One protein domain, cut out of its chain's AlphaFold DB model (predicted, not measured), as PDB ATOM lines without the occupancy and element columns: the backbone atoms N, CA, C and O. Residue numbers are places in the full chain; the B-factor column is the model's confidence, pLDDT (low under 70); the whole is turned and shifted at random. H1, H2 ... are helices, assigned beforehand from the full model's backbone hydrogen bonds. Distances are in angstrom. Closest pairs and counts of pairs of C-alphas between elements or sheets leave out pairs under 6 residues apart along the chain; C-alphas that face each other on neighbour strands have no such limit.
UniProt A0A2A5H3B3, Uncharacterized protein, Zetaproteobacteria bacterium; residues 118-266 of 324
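What this domain is: This is residues 118 to 266 of the 324 residues of an uncharacterized protein of Zetaproteobacteria bacterium (UniProt A0A2A5H3B3). An elongated, up-and-down bundle of four helices has the long H6 in its middle, with H1 and H5 on two sides of it and the shorter H4 packed on a third. At one end of the long axis the small helices H2 and H3 fold back by residues 138 to 147 of H1, and at that same end residues 215 to 220 of the link between H5 and H6 stick out. The printed part has 149 residues with six named helices, H1 to H6 in chain order, and no named strand; the class is all helix. It is only just loose, close to compact, with a radius of gyration of the C-alphas of 18.1 A, and spans 56 by 37 by 28 A.

Where its parts are: H1, the longest helix, holds residues 118 to 148 and runs 44.6 A from C-alpha 118 at (183.414, 166.007, 128.788) to C-alpha 148 at (172.666, 128.183, 149.901). H6 holds residues 231 to 260 over 43.0 A and ends with C-alpha 260 at (193.218, 154.508, 124.941). H5 holds residues 185 to 213 over 41.6 A, and H4 residues 167 to 181 over 20.7 A. H2 is residues 152 to 156, 5.8 A long, and H3 residues 158 to 165, 10.7 A long.

How they stand to each other: H1 is the hub, touching four other helices. It touches H6 at a shallow tilt of 27 degrees, opposite ways; the closest C-alphas, of Ile 131 and Gly 248, are 5.7 A apart. H5 touches H6 in a hairpin, opposite ways, at a shallow tilt of 33 degrees, only just short of steep; the closest C-alphas are those of Thr 199 and Leu 246, 5.3 A. H1 and H5 are apart. H4 touches residues 241 to 253 of H6 at a steep tilt of 43 degrees, the same way, closest at the C-alphas of Ser 172 and Ile 245, 4.5 A. Residues 138 to 147 of H1 touch H3, closest at the C-alphas of Ala 139 and Ser 165, 4.7 A, at a steep tilt of 50 degrees. H1 and H2 only just touch, only at the corner, with 3 pairs of C-alphas within 8 A; the closest are those of Ile 147 and Phe 154, 6.1 A. Every O i to N i+4 pair is within hydrogen-bond range in H2, H3, H5 and H6; in H1 it is 26 of 27 and in H4 9 of 11.

The domain as a whole: The two C-alphas farthest apart, of Glu 220 and Asn 266, are 58.3 A from each other. The printed part has no cut. The link from H5 to H6, 17 residues, is long; the other four links are tight. The mean pLDDT of the printed part is 86.2, and residues 215 to 230 and 264 to 266 are under 70.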
ATOM      1  N   LEU A 118     184.367 166.097 127.669       92.31
ATOM      2  CA  LEU A 118     183.414 166.007 128.788       92.31
ATOM      3  C   LEU A 118     182.606 164.699 128.763       92.31
ATOM      4  O   LEU A 118     182.467 164.043 129.789       92.31
ATOM      5  N   ASN A 119     182.156 164.267 127.583       92.94
ATOM      6  CA  ASN A 119     181.422 163.007 127.420       92.94
ATOM      7  C   ASN A 119     182.234 161.782 127.865       92.94
ATOM      8  O   ASN A 119     181.680 160.861 128.461       92.94
ATOM      9  N   ASP A 120     183.539 161.759 127.590       91.62
ATOM     10  CA  ASP A 120     184.418 160.656 127.977       91.62
ATOM     11  C   ASP A 120     184.803 160.741 129.466       91.62
ATOM     12  O   ASP A 120     184.962 159.698 130.103       91.62
ATOM     13  N   GLN A 121     184.882 161.949 130.045       92.69
ATOM     14  CA  GLN A 121     185.044 162.143 131.493       92.69
ATOM     15  C   GLN A 121     183.841 161.585 132.256       92.69
ATOM     16  O   GLN A 121     184.013 160.733 133.125       92.69
ATOM     17  N   PHE A 122     182.626 162.011 131.888       94.00
ATOM     18  CA  PHE A 122     181.393 161.510 132.493       94.00
ATOM     19  C   PHE A 122     181.256 160.003 132.292       94.00
ATOM     20  O   PHE A 122     181.023 159.281 133.257       94.00
ATOM     21  N   ALA A 123     181.469 159.500 131.072       93.25
ATOM     22  CA  ALA A 123     181.396 158.066 130.812       93.25
ATOM     23  C   ALA A 123     182.382 157.277 131.686       93.25
ATOM     24  O   ALA A 123     181.985 156.295 132.299       93.25
ATOM     25  N   SER A 124     183.638 157.713 131.802       91.81
ATOM     26  CA  SER A 124     184.637 157.023 132.632       91.81
ATOM     27  C   SER A 124     184.290 157.084 134.121       91.81
ATOM     28  O   SER A 124     184.461 156.093 134.831       91.81
ATOM     29  N   PHE A 125     183.749 158.221 134.574       93.50
ATOM     30  CA  PHE A 125     183.281 158.415 135.944       93.50
ATOM     31  C   PHE A 125     182.124 157.478 136.313       93.50
ATOM     32  O   PHE A 125     182.083 157.013 137.444       93.50
ATOM     33  N   TYR A 126     181.224 157.151 135.377       94.81
ATOM     34  CA  TYR A 126     180.141 156.183 135.609       94.81
ATOM     35  C   TYR A 126     180.563 154.728 135.374       94.81
ATOM     36  O   TYR A 126     180.128 153.834 136.099       94.81
ATOM     37  N   LEU A 127     181.421 154.468 134.385       94.81
ATOM     38  CA  LEU A 127     181.854 153.113 134.038       94.81
ATOM     39  C   LEU A 127     182.682 152.474 135.153       94.81
ATOM     40  O   LEU A 127     182.475 151.306 135.463       94.81
ATOM     41  N   LEU A 128     183.599 153.220 135.773       94.69
ATOM     42  CA  LEU A 128     184.464 152.687 136.825       94.69
ATOM     43  C   LEU A 128     183.686 152.155 138.047       94.69
ATOM     44  O   LEU A 128     183.896 150.993 138.400       94.69
ATOM     45  N   PRO A 129     182.767 152.913 138.678       96.62
ATOM     46  CA  PRO A 129     181.955 152.386 139.768       96.62
ATOM     47  C   PRO A 129     180.996 151.288 139.297       96.62
ATOM     48  O   PRO A 129     180.814 150.319 140.024       96.62
ATOM     49  N   ALA A 130     180.440 151.370 138.080       95.62
ATOM     50  CA  ALA A 130     179.591 150.304 137.541       95.62
ATOM     51  C   ALA A 130     180.343 148.965 137.419       95.62
ATOM     52  O   ALA A 130     179.788 147.922 137.758       95.62
ATOM     53  N   ILE A 131     181.618 148.993 137.005       96.25
ATOM     54  CA  ILE A 131     182.491 147.810 136.985       96.25
ATOM     55  C   ILE A 131     182.673 147.259 138.402       96.25
ATOM     56  O   ILE A 131     182.516 146.065 138.618       96.25
ATOM     57  N   VAL A 132     182.977 148.108 139.387       96.69
ATOM     58  CA  VAL A 132     183.154 147.644 140.773       96.69
ATOM     59  C   VAL A 132     181.871 147.002 141.301       96.69
ATOM     60  O   VAL A 132     181.922 145.906 141.855       96.69
ATOM     61  N   VAL A 133     180.721 147.640 141.080       96.69
ATOM     62  CA  VAL A 133     179.418 147.134 141.528       96.69
ATOM     63  C   VAL A 133     179.095 145.787 140.888       96.69
ATOM     64  O   VAL A 133     178.743 144.866 141.617       96.69
ATOM     65  N   ILE A 134     179.249 145.630 139.567       95.56
ATOM     66  CA  ILE A 134     178.903 144.361 138.906       95.56
ATOM     67  C   ILE A 134     179.835 143.219 139.327       95.56
ATOM     68  O   ILE A 134     179.375 142.096 139.507       95.56
ATOM     69  N   LEU A 135     181.128 143.495 139.547       95.31
ATOM     70  CA  LEU A 135     182.081 142.485 140.016       95.31
ATOM     71  C   LEU A 135     181.767 142.044 141.449       95.31
ATOM     72  O   LEU A 135     181.787 140.850 141.741       95.31
ATOM     73  N   VAL A 136     181.453 142.994 142.335       96.31
ATOM     74  CA  VAL A 136     181.054 142.687 143.717       96.31
ATOM     75  C   VAL A 136     179.728 141.935 143.734       96.31
ATOM     76  O   VAL A 136     179.619 140.934 144.430       96.31
ATOM     77  N   MET A 137     178.739 142.368 142.952       95.06
ATOM     78  CA  MET A 137     177.441 141.702 142.858       95.06
ATOM     79  C   MET A 137     177.583 140.265 142.347       95.06
ATOM     80  O   MET A 137     177.031 139.356 142.957       95.06
ATOM     81  N   GLY A 138     178.380 140.038 141.301       93.44
ATOM     82  CA  GLY A 138     178.597 138.690 140.782       93.44
ATOM     83  C   GLY A 138     179.354 137.776 141.743       93.44
ATOM     84  O   GLY A 138     178.975 136.619 141.925       93.44
ATOM     85  N   ALA A 139     180.361 138.296 142.452       95.81
ATOM     86  CA  ALA A 139     181.009 137.551 143.531       95.81
ATOM     87  C   ALA A 139     180.021 137.233 144.671       95.81
ATOM     88  O   ALA A 139     179.969 136.103 145.153       95.81
ATOM     89  N   SER A 140     179.190 138.196 145.075       94.62
ATOM     90  CA  SER A 140     178.151 137.982 146.087       94.62
ATOM     91  C   SER A 140     177.129 136.931 145.655       94.62
ATOM     92  O   SER A 140     176.745 136.106 146.476       94.62
ATOM     93  N   ASN A 141     176.739 136.899 144.379       92.81
ATOM     94  CA  ASN A 141     175.802 135.909 143.843       92.81
ATOM     95  C   ASN A 141     176.396 134.496 143.849       92.81
ATOM     96  O   ASN A 141     175.742 133.558 144.304       92.81
ATOM     97  N   VAL A 142     177.656 134.328 143.427       93.06
ATOM     98  CA  VAL A 142     178.352 133.032 143.542       93.06
ATOM     99  C   VAL A 142     178.457 132.606 145.003       93.06
ATOM    100  O   VAL A 142     178.159 131.461 145.330       93.06
ATOM    101  N   TYR A 143     178.853 133.523 145.887       93.81
ATOM    102  CA  TYR A 143     178.964 133.240 147.313       93.81
ATOM    103  C   TYR A 143     177.619 132.807 147.912       93.81
ATOM    104  O   TYR A 143     177.557 131.776 148.576       93.81
ATOM    105  N   ALA A 144     176.538 133.537 147.623       90.62
ATOM    106  CA  ALA A 144     175.195 133.211 148.086       90.62
ATOM    107  C   ALA A 144     174.756 131.820 147.612       90.62
ATOM    108  O   ALA A 144     174.290 131.032 148.428       90.62
ATOM    109  N   ASN A 145     174.993 131.474 146.343       88.06
ATOM    110  CA  ASN A 145     174.672 130.149 145.806       88.06
ATOM    111  C   ASN A 145     175.493 129.027 146.466       88.06
ATOM    112  O   ASN A 145     174.960 127.955 146.746       88.06
ATOM    113  N   LEU A 146     176.780 129.262 146.753       88.44
ATOM    114  CA  LEU A 146     177.628 128.283 147.444       88.44
ATOM    115  C   LEU A 146     177.158 128.036 148.880       88.44
ATOM    116  O   LEU A 146     177.088 126.884 149.302       88.44
ATOM    117  N   ILE A 147     176.805 129.090 149.617       90.06
ATOM    118  CA  ILE A 147     176.284 128.957 150.984       90.06
ATOM    119  C   ILE A 147     174.883 128.329 150.980       90.06
ATOM    120  O   ILE A 147     174.618 127.432 151.778       90.06
ATOM    121  N   ALA A 148     174.015 128.730 150.048       85.25
ATOM    122  CA  ALA A 148     172.666 128.183 149.901       85.25
ATOM    123  C   ALA A 148     172.656 126.696 149.513       85.25
ATOM    124  O   ALA A 148     171.707 125.993 149.840       85.25
ATOM    125  N   SER A 149     173.724 126.188 148.884       83.44
ATOM    126  CA  SER A 149     173.843 124.767 148.524       83.44
ATOM    127  C   SER A 149     173.846 123.802 149.721       83.44
ATOM    128  O   SER A 149     173.744 122.591 149.524       83.44
ATOM    129  N   GLY A 150     174.029 124.301 150.950       84.38
ATOM    130  CA  GLY A 150     174.007 123.484 152.166       84.38
ATOM    131  C   GLY A 150     175.205 122.539 152.330       84.38
ATOM    132  O   GLY A 150     175.230 121.737 153.261       84.38
ATOM    133  N   GLN A 151     176.200 122.603 151.441       85.06
ATOM    134  CA  GLN A 151     177.354 121.707 151.482       85.06
ATOM    135  C   GLN A 151     178.274 122.057 152.669       85.06
ATOM    136  O   GLN A 151     178.758 123.195 152.739       85.06
ATOM    137  N   PRO A 152     178.608 121.095 153.558       87.12
ATOM    138  CA  PRO A 152     179.419 121.356 154.754       87.12
ATOM    139  C   PRO A 152     180.764 122.020 154.446       87.12
ATOM    140  O   PRO A 152     181.209 122.908 155.164       87.12
ATOM    141  N   VAL A 153     181.377 121.670 153.309       87.56
ATOM    142  CA  VAL A 153     182.663 122.236 152.878       87.56
ATOM    143  C   VAL A 153     182.635 123.764 152.728       87.56
ATOM    144  O   VAL A 153     183.653 124.410 152.971       87.56
ATOM    145  N   PHE A 154     181.491 124.354 152.359       87.75
ATOM    146  CA  PHE A 154     181.349 125.802 152.182       87.75
ATOM    147  C   PHE A 154     180.851 126.510 153.445       87.75
ATOM    148  O   PHE A 154     181.190 127.676 153.647       87.75
ATOM    149  N   ILE A 155     180.102 125.811 154.303       89.38
ATOM    150  CA  ILE A 155     179.612 126.338 155.585       89.38
ATOM    151  C   ILE A 155     180.747 126.377 156.614       89.38
ATOM    152  O   ILE A 155     180.987 127.414 157.230       89.38
ATOM    153  N   ASP A 156     181.491 125.279 156.748       91.19
ATOM    154  CA  ASP A 156     182.551 125.144 157.751       91.19
ATOM    155  C   ASP A 156     183.807 125.950 157.376       91.19
ATOM    156  O   ASP A 156     184.549 126.402 158.249       91.19
ATOM    157  N   ASN A 157     184.043 126.176 156.077       90.75
ATOM    158  CA  ASN A 157     185.198 126.918 155.562       90.75
ATOM    159  C   ASN A 157     184.781 128.091 154.659       90.75
ATOM    160  O   ASN A 157     184.986 128.071 153.444       90.75
ATOM    161  N   TYR A 158     184.275 129.171 155.262       90.12
ATOM    162  CA  TYR A 158     183.834 130.376 154.541       90.12
ATOM    163  C   TYR A 158     184.902 130.993 153.613       90.12
ATOM    164  O   TYR A 158     184.570 131.548 152.565       90.12
ATOM    165  N   TRP A 159     186.193 130.860 153.941       93.56
ATOM    166  CA  TRP A 159     187.297 131.324 153.089       93.56
ATOM    167  C   TRP A 159     187.346 130.629 151.724       93.56
ATOM    168  O   TRP A 159     187.710 131.259 150.728       93.56
ATOM    169  N   LEU A 160     186.970 129.349 151.664       91.00
ATOM    170  CA  LEU A 160     186.917 128.592 150.416       91.00
ATOM    171  C   LEU A 160     185.822 129.153 149.501       91.00
ATOM    172  O   LEU A 160     186.069 129.387 148.320       91.00
ATOM    173  N   ALA A 161     184.643 129.438 150.063       90.94
ATOM    174  CA  ALA A 161     183.524 130.026 149.332       90.94
ATOM    175  C   ALA A 161     183.852 131.435 148.808       90.94
ATOM    176  O   ALA A 161     183.562 131.742 147.653       90.94
ATOM    177  N   ILE A 162     184.529 132.267 149.613       93.56
ATOM    178  CA  ILE A 162     185.012 133.592 149.182       93.56
ATOM    179  C   ILE A 162     186.048 133.466 148.055       93.56
ATOM    180  O   ILE A 162     186.016 134.210 147.079       93.56
ATOM    181  N   SER A 163     186.978 132.517 148.165       93.69
ATOM    182  CA  SER A 163     188.014 132.324 147.141       93.69
ATOM    183  C   SER A 163     187.416 131.861 145.811       93.69
ATOM    184  O   SER A 163     187.814 132.345 144.751       93.69
ATOM    185  N   LEU A 164     186.429 130.962 145.859       92.19
ATOM    186  CA  LEU A 164     185.694 130.509 144.678       92.19
ATOM    187  C   LEU A 164     184.840 131.623 144.067       92.19
ATOM    188  O   LEU A 164     184.791 131.739 142.845       92.19
ATOM    189  N   SER A 165     184.215 132.482 144.877       94.81
ATOM    190  CA  SER A 165     183.428 133.596 144.345       94.81
ATOM    191  C   SER A 165     184.279 134.658 143.646       94.81
ATOM    192  O   SER A 165     183.850 135.227 142.642       94.81
ATOM    193  N   MET A 166     185.527 134.852 144.084       95.31
ATOM    194  CA  MET A 166     186.496 135.738 143.425       95.31
ATOM    195  C   MET A 166     186.935 135.261 142.029       95.31
ATOM    196  O   MET A 166     187.470 136.060 141.252       95.31
ATOM    197  N   LEU A 167     186.658 134.005 141.654       93.50
ATOM    198  CA  LEU A 167     186.875 133.533 140.282       93.50
ATOM    199  C   LEU A 167     185.985 134.264 139.275       93.50
ATOM    200  O   LEU A 167     186.398 134.445 138.130       93.50
ATOM    201  N   MET A 168     184.799 134.723 139.683       94.88
ATOM    202  CA  MET A 168     183.888 135.445 138.798       94.88
ATOM    203  C   MET A 168     184.488 136.799 138.364       94.88
ATOM    204  O   MET A 168     184.647 137.012 137.154       94.88
ATOM    205  N   PRO A 169     184.941 137.678 139.283       94.94
ATOM    206  CA  PRO A 169     185.660 138.887 138.900       94.94
ATOM    207  C   PRO A 169     186.914 138.623 138.063       94.94
ATOM    208  O   PRO A 169     187.176 139.342 137.095       94.94
ATOM    209  N   ALA A 170     187.676 137.577 138.399       95.00
ATOM    210  CA  ALA A 170     188.863 137.191 137.643       95.00
ATOM    211  C   ALA A 170     188.514 136.783 136.201       95.00
ATOM    212  O   ALA A 170     189.173 137.232 135.260       95.00
ATOM    213  N   ALA A 171     187.446 136.004 136.008       94.38
ATOM    214  CA  ALA A 171     186.946 135.619 134.692       94.38
ATOM    215  C   ALA A 171     186.502 136.844 133.881       94.38
ATOM    216  O   ALA A 171     186.893 136.991 132.723       94.38
ATOM    217  N   SER A 172     185.776 137.779 134.498       95.50
ATOM    218  CA  SER A 172     185.383 139.039 133.855       95.50
ATOM    219  C   SER A 172     186.598 139.864 133.402       95.50
ATOM    220  O   SER A 172     186.661 140.330 132.261       95.50
ATOM    221  N   LEU A 173     187.603 140.028 134.269       94.00
ATOM    222  CA  LEU A 173     188.831 140.758 133.932       94.00
ATOM    223  C   LEU A 173     189.679 140.032 132.880       94.00
ATOM    224  O   LEU A 173     190.346 140.693 132.081       94.00
ATOM    225  N   SER A 174     189.633 138.699 132.825       95.06
ATOM    226  CA  SER A 174     190.346 137.921 131.806       95.06
ATOM    227  C   SER A 174     189.936 138.321 130.385       95.06
ATOM    228  O   SER A 174     190.807 138.491 129.537       95.06
ATOM    229  N   LEU A 175     188.651 138.628 130.153       93.19
ATOM    230  CA  LEU A 175     188.149 139.098 128.854       93.19
ATOM    231  C   LEU A 175     188.811 140.410 128.414       93.19
ATOM    232  O   LEU A 175     189.146 140.583 127.239       93.19
ATOM    233  N   LYS A 176     189.062 141.324 129.362       91.62
ATOM    234  CA  LYS A 176     189.826 142.551 129.100       91.62
ATOM    235  C   LYS A 176     191.260 142.218 128.693       91.62
ATOM    236  O   LYS A 176     191.773 142.821 127.751       91.62
ATOM    237  N   PHE A 177     191.927 141.295 129.383       89.81
ATOM    238  CA  PHE A 177     193.296 140.913 129.031       89.81
ATOM    239  C   PHE A 177     193.358 140.225 127.665       89.81
ATOM    240  O   PHE A 177     194.214 140.578 126.857       89.81
ATOM    241  N   THR A 178     192.401 139.352 127.343       89.81
ATOM    242  CA  THR A 178     192.282 138.731 126.017       89.81
ATOM    243  C   THR A 178     192.138 139.772 124.909       89.81
ATOM    244  O   THR A 178     192.789 139.648 123.874       89.81
ATOM    245  N   HIS A 179     191.381 140.852 125.132       87.44
ATOM    246  CA  HIS A 179     191.293 141.962 124.175       87.44
ATOM    247  C   HIS A 179     192.667 142.583 123.841       87.44
ATOM    248  O   HIS A 179     192.890 142.998 122.704       87.44
ATOM    249  N   HIS A 180     193.613 142.610 124.788       83.75
ATOM    250  CA  HIS A 180     194.945 143.193 124.579       83.75
ATOM    251  C   HIS A 180     195.916 142.265 123.840       83.75
ATOM    252  O   HIS A 180     196.898 142.754 123.286       83.75
ATOM    253  N   ILE A 181     195.640 140.956 123.797       87.19
ATOM    254  CA  ILE A 181     196.470 139.975 123.075       87.19
ATOM    255  C   ILE A 181     196.433 140.238 121.565       87.19
ATOM    256  O   ILE A 181     197.407 139.992 120.860       87.19
ATOM    257  N   PHE A 182     195.325 140.769 121.046       83.50
ATOM    258  CA  PHE A 182     195.212 141.065 119.625       83.50
ATOM    259  C   PHE A 182     196.097 142.254 119.242       83.50
ATOM    260  O   PHE A 182     195.894 143.366 119.720       83.50
ATOM    261  N   GLU A 183     197.045 142.057 118.331       75.88
ATOM    262  CA  GLU A 183     197.894 143.141 117.813       75.88
ATOM    263  C   GLU A 183     197.136 144.036 116.820       75.88
ATOM    264  O   GLU A 183     197.281 145.255 116.808       75.88
ATOM    265  N   SER A 184     196.251 143.442 116.013       78.31
ATOM    266  CA  SER A 184     195.497 144.177 114.998       78.31
ATOM    267  C   SER A 184     194.306 144.937 115.588       78.31
ATOM    268  O   SER A 184     193.418 144.347 116.207       78.31
ATOM    269  N   TYR A 185     194.195 146.233 115.269       77.38
ATOM    270  CA  TYR A 185     193.021 147.057 115.597       77.38
ATOM    271  C   TYR A 185     191.706 146.458 115.068       77.38
ATOM    272  O   TYR A 185     190.664 146.542 115.720       77.38
ATOM    273  N   ARG A 186     191.740 145.812 113.892       79.94
ATOM    274  CA  ARG A 186     190.555 145.151 113.320       79.94
ATOM    275  C   ARG A 186     190.118 143.965 114.175       79.94
ATOM    276  O   ARG A 186     188.930 143.847 114.458       79.94
ATOM    277  N   ALA A 187     191.067 143.135 114.609       85.94
ATOM    278  CA  ALA A 187     190.791 141.986 115.469       85.94
ATOM    279  C   ALA A 187     190.238 142.430 116.832       85.94
ATOM    280  O   ALA A 187     189.194 141.931 117.241       85.94
ATOM    281  N   ARG A 188     190.842 143.454 117.460       86.50
ATOM    282  CA  ARG A 188     190.318 144.086 118.687       86.50
ATOM    283  C   ARG A 188     188.868 144.539 118.527       86.50
ATOM    284  O   ARG A 188     188.004 144.158 119.306       86.50
ATOM    285  N   LYS A 189     188.564 145.276 117.454       87.50
ATOM    286  CA  LYS A 189     187.210 145.784 117.188       87.50
ATOM    287  C   LYS A 189     186.185 144.672 116.953       87.50
ATOM    288  O   LYS A 189     185.038 144.809 117.377       87.50
ATOM    289  N   ILE A 190     186.568 143.597 116.261       92.25
ATOM    290  CA  ILE A 190     185.705 142.423 116.056       92.25
ATOM    291  C   ILE A 190     185.460 141.714 117.390       92.25
ATOM    292  O   ILE A 190     184.311 141.397 117.696       92.25
ATOM    293  N   PHE A 191     186.501 141.531 118.203       93.62
ATOM    294  CA  PHE A 191     186.389 140.936 119.532       93.62
ATOM    295  C   PHE A 191     185.451 141.747 120.435       93.62
ATOM    296  O   PHE A 191     184.478 141.195 120.939       93.62
ATOM    297  N   SER A 192     185.648 143.065 120.557       92.31
ATOM    298  CA  SER A 192     184.785 143.925 121.382       92.31
ATOM    299  C   SER A 192     183.329 143.898 120.919       92.31
ATOM    300  O   SER A 192     182.423 143.778 121.736       92.31
ATOM    301  N   ARG A 193     183.080 143.938 119.600       94.00
ATOM    302  CA  ARG A 193     181.723 143.788 119.041       94.00
ATOM    303  C   ARG A 193     181.107 142.432 119.363       94.00
ATOM    304  O   ARG A 193     179.915 142.378 119.639       94.00
ATOM    305  N   SER A 194     181.907 141.370 119.322       95.81
ATOM    306  CA  SER A 194     181.455 140.020 119.656       95.81
ATOM    307  C   SER A 194     181.061 139.948 121.125       95.81
ATOM    308  O   SER A 194     179.948 139.528 121.405       95.81
ATOM    309  N   ILE A 195     181.898 140.468 122.032       95.81
ATOM    310  CA  ILE A 195     181.584 140.554 123.464       95.81
ATOM    311  C   ILE A 195     180.299 141.355 123.688       95.81
ATOM    312  O   ILE A 195     179.381 140.834 124.306       95.81
ATOM    313  N   TYR A 196     180.163 142.559 123.120       95.81
ATOM    314  CA  TYR A 196     178.930 143.347 123.257       95.81
ATOM    315  C   TYR A 196     177.691 142.611 122.723       95.81
ATOM    316  O   TYR A 196     176.640 142.637 123.361       95.81
ATOM    317  N   GLY A 197     177.815 141.930 121.580       96.69
ATOM    318  CA  GLY A 197     176.736 141.135 120.995       96.69
ATOM    319  C   GLY A 197     176.339 139.944 121.870       96.69
ATOM    320  O   GLY A 197     175.151 139.718 122.103       96.69
ATOM    321  N   THR A 198     177.317 139.209 122.408       96.31
ATOM    322  CA  THR A 198     177.064 138.082 123.313       96.31
ATOM    323  C   THR A 198     176.514 138.544 124.655       96.31
ATOM    324  O   THR A 198     175.601 137.904 125.161       96.31
ATOM    325  N   THR A 199     176.984 139.671 125.205       96.69
ATOM    326  CA  THR A 199     176.442 140.262 126.440       96.69
ATOM    327  C   THR A 199     174.968 140.615 126.264       96.69
ATOM    328  O   THR A 199     174.146 140.250 127.098       96.69
ATOM    329  N   LEU A 200     174.613 141.283 125.158       96.81
ATOM    330  CA  LEU A 200     173.223 141.632 124.862       96.81
ATOM    331  C   LEU A 200     172.346 140.382 124.717       96.81
ATOM    332  O   LEU A 200     171.255 140.324 125.275       96.81
ATOM    333  N   THR A 201     172.838 139.372 123.999       96.62
ATOM    334  CA  THR A 201     172.109 138.111 123.795       96.62
ATOM    335  C   THR A 201     171.918 137.357 125.112       96.62
ATOM    336  O   THR A 201     170.817 136.888 125.386       96.62
ATOM    337  N   ALA A 202     172.957 137.284 125.948       95.50
ATOM    338  CA  ALA A 202     172.899 136.651 127.263       95.50
ATOM    339  C   ALA A 202     171.911 137.367 128.191       95.50
ATOM    340  O   ALA A 202     171.138 136.701 128.869       95.50
ATOM    341  N   LEU A 203     171.879 138.706 128.172       94.62
ATOM    342  CA  LEU A 203     170.915 139.479 128.954       94.62
ATOM    343  C   LEU A 203     169.476 139.241 128.506       94.62
ATOM    344  O   LEU A 203     168.620 139.015 129.351       94.62
ATOM    345  N   LEU A 204     169.210 139.244 127.197       95.12
ATOM    346  CA  LEU A 204     167.874 138.955 126.671       95.12
ATOM    347  C   LEU A 204     167.427 137.534 127.025       95.12
ATOM    348  O   LEU A 204     166.305 137.340 127.486       95.12
ATOM    349  N   ALA A 205     168.311 136.551 126.850       93.50
ATOM    350  CA  ALA A 205     168.033 135.167 127.215       93.50
ATOM    351  C   ALA A 205     167.776 135.024 128.724       93.50
ATOM    352  O   ALA A 205     166.823 134.358 129.121       93.50
ATOM    353  N   TRP A 206     168.572 135.700 129.559       93.69
ATOM    354  CA  TRP A 206     168.369 135.734 131.005       93.69
ATOM    355  C   TRP A 206     167.038 136.387 131.370       93.69
ATOM    356  O   TRP A 206     166.307 135.821 132.170       93.69
ATOM    357  N   SER A 207     166.664 137.508 130.748       90.81
ATOM    358  CA  SER A 207     165.372 138.161 130.995       90.81
ATOM    359  C   SER A 207     164.182 137.273 130.630       90.81
ATOM    360  O   SER A 207     163.200 137.249 131.365       90.81
ATOM    361  N   VAL A 208     164.266 136.523 129.524       90.44
ATOM    362  CA  VAL A 208     163.220 135.562 129.134       90.44
ATOM    363  C   VAL A 208     163.133 134.421 130.142       90.44
ATOM    364  O   VAL A 208     162.041 134.130 130.621       90.44
ATOM    365  N   LEU A 209     164.263 133.806 130.513       87.81
ATOM    366  CA  LEU A 209     164.264 132.746 131.525       87.81
ATOM    367  C   LEU A 209     163.758 133.260 132.871       87.81
ATOM    368  O   LEU A 209     162.967 132.582 133.516       87.81
ATOM    369  N   PHE A 210     164.162 134.457 133.283       86.50
ATOM    370  CA  PHE A 210     163.682 135.079 134.509       86.50
ATOM    371  C   PHE A 210     162.157 135.242 134.475       86.50
ATOM    372  O   PHE A 210     161.476 134.794 135.390       86.50
ATOM    373  N   ALA A 211     161.604 135.783 133.387       86.12
ATOM    374  CA  ALA A 211     160.160 135.936 133.232       86.12
ATOM    375  C   ALA A 211     159.399 134.598 133.217       86.12
ATOM    376  O   ALA A 211     158.267 134.549 133.675       86.12
ATOM    377  N   MET A 212     160.004 133.521 132.703       84.19
ATOM    378  CA  MET A 212     159.394 132.185 132.701       84.19
ATOM    379  C   MET A 212     159.427 131.496 134.068       84.19
ATOM    380  O   MET A 212     158.565 130.669 134.340       84.19
ATOM    381  N   ASN A 213     160.445 131.767 134.893       78.75
ATOM    382  CA  ASN A 213     160.587 131.137 136.212       78.75
ATOM    383  C   ASN A 213     159.865 131.919 137.316       78.75
ATOM    384  O   ASN A 213     159.558 131.350 138.358       78.75
ATOM    385  N   PHE A 214     159.593 133.206 137.099       77.81
ATOM    386  CA  PHE A 214     158.889 134.056 138.051       77.81
ATOM    387  C   PHE A 214     157.612 134.594 137.403       77.81
ATOM    388  O   PHE A 214     157.622 135.641 136.749       77.81
ATOM    389  N   ASP A 215     156.505 133.869 137.592       63.00
ATOM    390  CA  ASP A 215     155.165 134.258 137.138       63.00
ATOM    391  C   ASP A 215     154.660 135.489 137.919       63.00
ATOM    392  O   ASP A 215     153.899 135.399 138.880       63.00
ATOM    393  N   GLY A 216     155.088 136.677 137.487       54.44
ATOM    394  CA  GLY A 216     154.548 137.965 137.918       54.44
ATOM    395  C   GLY A 216     154.808 138.345 139.385       54.44
ATOM    396  O   GLY A 216     155.121 137.540 140.252       54.44
ATOM    397  N   VAL A 217     154.637 139.634 139.689       48.09
ATOM    398  CA  VAL A 217     154.930 140.286 140.989       48.09
ATOM    399  C   VAL A 217     153.976 139.842 142.131       48.09
ATOM    400  O   VAL A 217     153.877 140.502 143.159       48.09
ATOM    401  N   GLY A 218     153.254 138.729 141.969       51.72
ATOM    402  CA  GLY A 218     152.268 138.223 142.932       51.72
ATOM    403  C   GLY A 218     152.285 136.711 143.176       51.72
ATOM    404  O   GLY A 218     151.529 136.260 144.032       51.72
ATOM    405  N   GLY A 219     153.109 135.932 142.468       48.38
ATOM    406  CA  GLY A 219     153.342 134.527 142.806       48.38
ATOM    407  C   GLY A 219     154.335 134.436 143.960       48.38
ATOM    408  O   GLY A 219     155.398 135.053 143.898       48.38
ATOM    409  N   GLU A 220     153.989 133.719 145.029       49.91
ATOM    410  CA  GLU A 220     154.932 133.404 146.105       49.91
ATOM    411  C   GLU A 220     156.203 132.818 145.479       49.91
ATOM    412  O   GLU A 220     156.148 131.814 144.772       49.91
ATOM    413  N   ILE A 221     157.343 133.489 145.678       52.41
ATOM    414  CA  ILE A 221     158.634 132.974 145.224       52.41
ATOM    415  C   ILE A 221     158.872 131.693 146.016       52.41
ATOM    416  O   ILE A 221     159.210 131.749 147.200       52.41
ATOM    417  N   ASN A 222     158.644 130.546 145.378       55.59
ATOM    418  CA  ASN A 222     158.872 129.250 145.986       55.59
ATOM    419  C   ASN A 222     160.385 129.004 146.011       55.59
ATOM    420  O   ASN A 222     160.966 128.451 145.080       55.59
ATOM    421  N   TRP A 223     161.046 129.515 147.053       55.69
ATOM    422  CA  TRP A 223     162.498 129.408 147.231       55.69
ATOM    423  C   TRP A 223     162.976 127.949 147.288       55.69
ATOM    424  O   TRP A 223     164.134 127.689 146.964       55.69
ATOM    425  N   ASP A 224     162.083 127.009 147.613       54.59
ATOM    426  CA  ASP A 224     162.359 125.570 147.612       54.59
ATOM    427  C   ASP A 224     162.516 125.000 146.183       54.59
ATOM    428  O   ASP A 224     163.379 124.150 145.955       54.59
ATOM    429  N   ASP A 225     161.810 125.540 145.178       55.62
ATOM    430  CA  ASP A 225     161.925 125.102 143.769       55.62
ATOM    431  C   ASP A 225     163.238 125.544 143.096       55.62
ATOM    432  O   ASP A 225     163.614 125.019 142.043       55.62
ATOM    433  N   LEU A 226     163.949 126.511 143.688       52.88
ATOM    434  CA  LEU A 226     165.281 126.930 143.242       52.88
ATOM    435  C   LEU A 226     166.390 125.996 143.759       52.88
ATOM    436  O   LEU A 226     167.493 126.009 143.207       52.88
ATOM    437  N   GLY A 227     166.108 125.212 144.807       47.47
ATOM    438  CA  GLY A 227     167.039 124.265 145.427       47.47
ATOM    439  C   GLY A 227     166.861 122.817 144.961       47.47
ATOM    440  O   GLY A 227     167.845 122.076 144.902       47.47
ATOM    441  N   GLU A 228     165.641 122.408 144.600       49.44
ATOM    442  CA  GLU A 228     165.390 121.093 144.003       49.44
ATOM    443  C   GLU A 228     165.815 121.058 142.525       49.44
ATOM    444  O   GLU A 228     165.882 122.084 141.853       49.44
ATOM    445  N   SER A 229     166.174 119.874 142.018       48.88
ATOM    446  CA  SER A 229     166.882 119.631 140.749       48.88
ATOM    447  C   SER A 229     166.074 119.936 139.472       48.88
ATOM    448  O   SER A 229     166.050 119.141 138.528       48.88
ATOM    449  N   ASN A 230     165.397 121.076 139.419       62.94
ATOM    450  CA  ASN A 230     164.752 121.598 138.237       62.94
ATOM    451  C   ASN A 230     165.829 122.202 137.332       62.94
ATOM    452  O   ASN A 230     166.401 123.258 137.610       62.94
ATOM    453  N   ASN A 231     166.094 121.523 136.211       70.06
ATOM    454  CA  ASN A 231     167.081 121.916 135.196       70.06
ATOM    455  C   ASN A 231     166.979 123.403 134.789       70.06
ATOM    456  O   ASN A 231     167.979 124.015 134.414       70.06
ATOM    457  N   THR A 232     165.785 123.993 134.887       74.94
ATOM    458  CA  THR A 232     165.513 125.402 134.581       74.94
ATOM    459  C   THR A 232     166.148 126.373 135.585       74.94
ATOM    460  O   THR A 232     166.731 127.371 135.162       74.94
ATOM    461  N   GLY A 233     166.112 126.073 136.889       76.44
ATOM    462  CA  GLY A 233     166.709 126.919 137.932       76.44
ATOM    463  C   GLY A 233     168.236 126.937 137.848       76.44
ATOM    464  O   GLY A 233     168.861 127.999 137.860       76.44
ATOM    465  N   THR A 234     168.851 125.770 137.627       81.56
ATOM    466  CA  THR A 234     170.301 125.675 137.379       81.56
ATOM    467  C   THR A 234     170.713 126.429 136.111       81.56
ATOM    468  O   THR A 234     171.720 127.138 136.116       81.56
ATOM    469  N   ALA A 235     169.929 126.325 135.030       85.06
ATOM    470  CA  ALA A 235     170.190 127.059 133.793       85.06
ATOM    471  C   ALA A 235     170.082 128.582 133.983       85.06
ATOM    472  O   ALA A 235     170.906 129.317 133.437       85.06
ATOM    473  N   LEU A 236     169.117 129.052 134.781       87.19
ATOM    474  CA  LEU A 236     168.958 130.468 135.113       87.19
ATOM    475  C   LEU A 236     170.182 131.006 135.866       87.19
ATOM    476  O   LEU A 236     170.748 132.018 135.453       87.19
ATOM    477  N   VAL A 237     170.625 130.307 136.919       88.25
ATOM    478  CA  VAL A 237     171.815 130.687 137.700       88.25
ATOM    479  C   VAL A 237     173.063 130.692 136.817       88.25
ATOM    480  O   VAL A 237     173.829 131.654 136.826       88.25
ATOM    481  N   TRP A 238     173.262 129.653 136.005       89.75
ATOM    482  CA  TRP A 238     174.406 129.572 135.098       89.75
ATOM    483  C   TRP A 238     174.420 130.714 134.075       89.75
ATOM    484  O   TRP A 238     175.452 131.361 133.871       89.75
ATOM    485  N   LEU A 239     173.270 131.003 133.457       93.06
ATOM    486  CA  LEU A 239     173.153 132.075 132.476       93.06
ATOM    487  C   LEU A 239     173.359 133.451 133.116       93.06
ATOM    488  O   LEU A 239     173.990 134.311 132.503       93.06
ATOM    489  N   GLN A 240     172.886 133.643 134.349       94.38
ATOM    490  CA  GLN A 240     173.141 134.853 135.122       94.38
ATOM    491  C   GLN A 240     174.641 135.061 135.352       94.38
ATOM    492  O   GLN A 240     175.154 136.137 135.049       94.38
ATOM    493  N   LEU A 241     175.366 134.033 135.807       93.38
ATOM    494  CA  LEU A 241     176.814 134.128 136.028       93.38
ATOM    495  C   LEU A 241     177.564 134.489 134.739       93.38
ATOM    496  O   LEU A 241     178.458 135.336 134.750       93.38
ATOM    497  N   ILE A 242     177.177 133.897 133.606       94.50
ATOM    498  CA  ILE A 242     177.752 134.245 132.301       94.50
ATOM    499  C   ILE A 242     177.429 135.685 131.917       94.50
ATOM    500  O   ILE A 242     178.323 136.405 131.469       94.50
ATOM    501  N   ALA A 243     176.181 136.119 132.092       95.44
ATOM    502  CA  ALA A 243     175.774 137.482 131.790       95.44
ATOM    503  C   ALA A 243     176.576 138.490 132.622       95.44
ATOM    504  O   ALA A 243     177.102 139.450 132.066       95.44
ATOM    505  N   GLU A 244     176.757 138.252 133.920       95.25
ATOM    506  CA  GLU A 244     177.525 139.138 134.798       95.25
ATOM    507  C   GLU A 244     179.019 139.178 134.423       95.25
ATOM    508  O   GLU A 244     179.608 140.263 134.381       95.25
ATOM    509  N   ILE A 245     179.628 138.034 134.069       96.38
ATOM    510  CA  ILE A 245     181.015 137.970 133.567       96.38
ATOM    511  C   ILE A 245     181.150 138.784 132.273       96.38
ATOM    512  O   ILE A 245     182.083 139.576 132.114       96.38
ATOM    513  N   LEU A 246     180.203 138.610 131.350       96.81
ATOM    514  CA  LEU A 246     180.176 139.308 130.069       96.81
ATOM    515  C   LEU A 246     179.914 140.812 130.228       96.81
ATOM    516  O   LEU A 246     180.509 141.605 129.499       96.81
ATOM    517  N   ILE A 247     179.058 141.229 131.167       96.88
ATOM    518  CA  ILE A 247     178.815 142.644 131.482       96.88
ATOM    519  C   ILE A 247     180.081 143.275 132.058       96.88
ATOM    520  O   ILE A 247     180.520 144.315 131.563       96.88
ATOM    521  N   GLY A 248     180.700 142.652 133.064       96.12
ATOM    522  CA  GLY A 248     181.925 143.171 133.671       96.12
ATOM    523  C   GLY A 248     183.070 143.290 132.658       96.12
ATOM    524  O   GLY A 248     183.767 144.313 132.618       96.12
ATOM    525  N   GLY A 249     183.215 142.295 131.776       95.50
ATOM    526  CA  GLY A 249     184.175 142.311 130.674       95.50
ATOM    527  C   GLY A 249     183.879 143.419 129.661       95.50
ATOM    528  O   GLY A 249     184.767 144.205 129.330       95.50
ATOM    529  N   ALA A 250     182.623 143.541 129.219       96.50
ATOM    530  CA  ALA A 250     182.177 144.575 128.287       96.50
ATOM    531  C   ALA A 250     182.420 145.993 128.826       96.50
ATOM    532  O   ALA A 250     182.990 146.827 128.122       96.50
ATOM    533  N   LEU A 251     182.045 146.267 130.079       96.00
ATOM    534  CA  LEU A 251     182.270 147.569 130.716       96.00
ATOM    535  C   LEU A 251     183.768 147.880 130.848       96.00
ATOM    536  O   LEU A 251     184.195 149.005 130.588       96.00
ATOM    537  N   SER A 252     184.580 146.876 131.191       95.56
ATOM    538  CA  SER A 252     186.038 147.011 131.303       95.56
ATOM    539  C   SER A 252     186.708 147.310 129.957       95.56
ATOM    540  O   SER A 252     187.624 148.139 129.890       95.56
ATOM    541  N   ILE A 253     186.252 146.664 128.879       94.31
ATOM    542  CA  ILE A 253     186.696 146.946 127.506       94.31
ATOM    543  C   ILE A 253     186.271 148.361 127.107       94.31
ATOM    544  O   ILE A 253     187.117 149.136 126.667       94.31
ATOM    545  N   ALA A 254     185.012 148.742 127.348       93.88
ATOM    546  CA  ALA A 254     184.503 150.077 127.039       93.88
ATOM    547  C   ALA A 254     185.305 151.181 127.744       93.88
ATOM    548  O   ALA A 254     185.683 152.167 127.112       93.88
ATOM    549  N   LEU A 255     185.617 151.007 129.033       94.19
ATOM    550  CA  LEU A 255     186.457 151.941 129.784       94.19
ATOM    551  C   LEU A 255     187.865 152.032 129.181       94.19
ATOM    552  O   LEU A 255     188.396 153.128 129.005       94.19
ATOM    553  N   THR A 256     188.457 150.896 128.813       90.69
ATOM    554  CA  THR A 256     189.799 150.867 128.216       90.69
ATOM    555  C   THR A 256     189.828 151.551 126.850       90.69
ATOM    556  O   THR A 256     190.725 152.350 126.598       90.69
ATOM    557  N   ASP A 257     188.825 151.321 126.001       87.44
ATOM    558  CA  ASP A 257     188.696 151.978 124.695       87.44
ATOM    559  C   ASP A 257     188.599 153.507 124.830       87.44
ATOM    560  O   ASP A 257     189.102 154.243 123.981       87.44
ATOM    561  N   LYS A 258     187.969 154.005 125.902       88.69
ATOM    562  CA  LYS A 258     187.919 155.443 126.208       88.69
ATOM    563  C   LYS A 258     189.275 155.973 126.661       88.69
ATOM    564  O   LYS A 258     189.715 156.993 126.139       88.69
ATOM    565  N   ILE A 259     189.944 155.270 127.575       88.38
ATOM    566  CA  ILE A 259     191.277 155.635 128.082       88.38
ATOM    567  C   ILE A 259     192.302 155.657 126.937       88.38
ATOM    568  O   ILE A 259     193.063 156.615 126.811       88.38
ATOM    569  N   ALA A 260     192.276 154.657 126.052       83.88
ATOM    570  CA  ALA A 260     193.218 154.508 124.941       83.88
ATOM    571  C   ALA A 260     193.205 155.687 123.949       83.88
ATOM    572  O   ALA A 260     194.204 155.936 123.280       83.88
ATOM    573  N   LYS A 261     192.112 156.461 123.869       83.62
ATOM    574  CA  LYS A 261     192.067 157.688 123.050       83.62
ATOM    575  C   LYS A 261     193.005 158.784 123.556       83.62
ATOM    576  O   LYS A 261     193.472 159.595 122.764       83.62
ATOM    577  N   TYR A 262     193.221 158.839 124.867       83.75
ATOM    578  CA  TYR A 262     194.006 159.879 125.538       83.75
ATOM    579  C   TYR A 262     195.419 159.405 125.893       83.75
ATOM    580  O   TYR A 262     196.298 160.229 126.145       83.75
ATOM    581  N   PHE A 263     195.637 158.089 125.856       78.00
ATOM    582  CA  PHE A 263     196.932 157.429 125.980       78.00
ATOM    583  C   PHE A 263     197.161 156.526 124.762       78.00
ATOM    584  O   PHE A 263     197.027 155.306 124.876       78.00
ATOM    585  N   PRO A 264     197.431 157.099 123.575       64.81
ATOM    586  CA  PRO A 264     197.695 156.287 122.400       64.81
ATOM    587  C   PRO A 264     198.976 155.475 122.621       64.81
ATOM    588  O   PRO A 264     200.053 156.041 122.811       64.81
ATOM    589  N   ASP A 265     198.858 154.147 122.563       62.28
ATOM    590  CA  ASP A 265     200.000 153.268 122.313       62.28
ATOM    591  C   ASP A 265     200.531 153.626 120.918       62.28
ATOM    592  O   ASP A 265     199.971 153.228 119.894       62.28
ATOM    593  N   ASN A 266     201.564 154.467 120.864       58.66
ATOM    594  CA  ASN A 266     202.169 154.871 119.603       58.66
ATOM    595  C   ASN A 266     203.041 153.726 119.077       58.66
ATOM    596  O   ASN A 266     204.228 153.625 119.398       58.66
TER     597      ASN A 266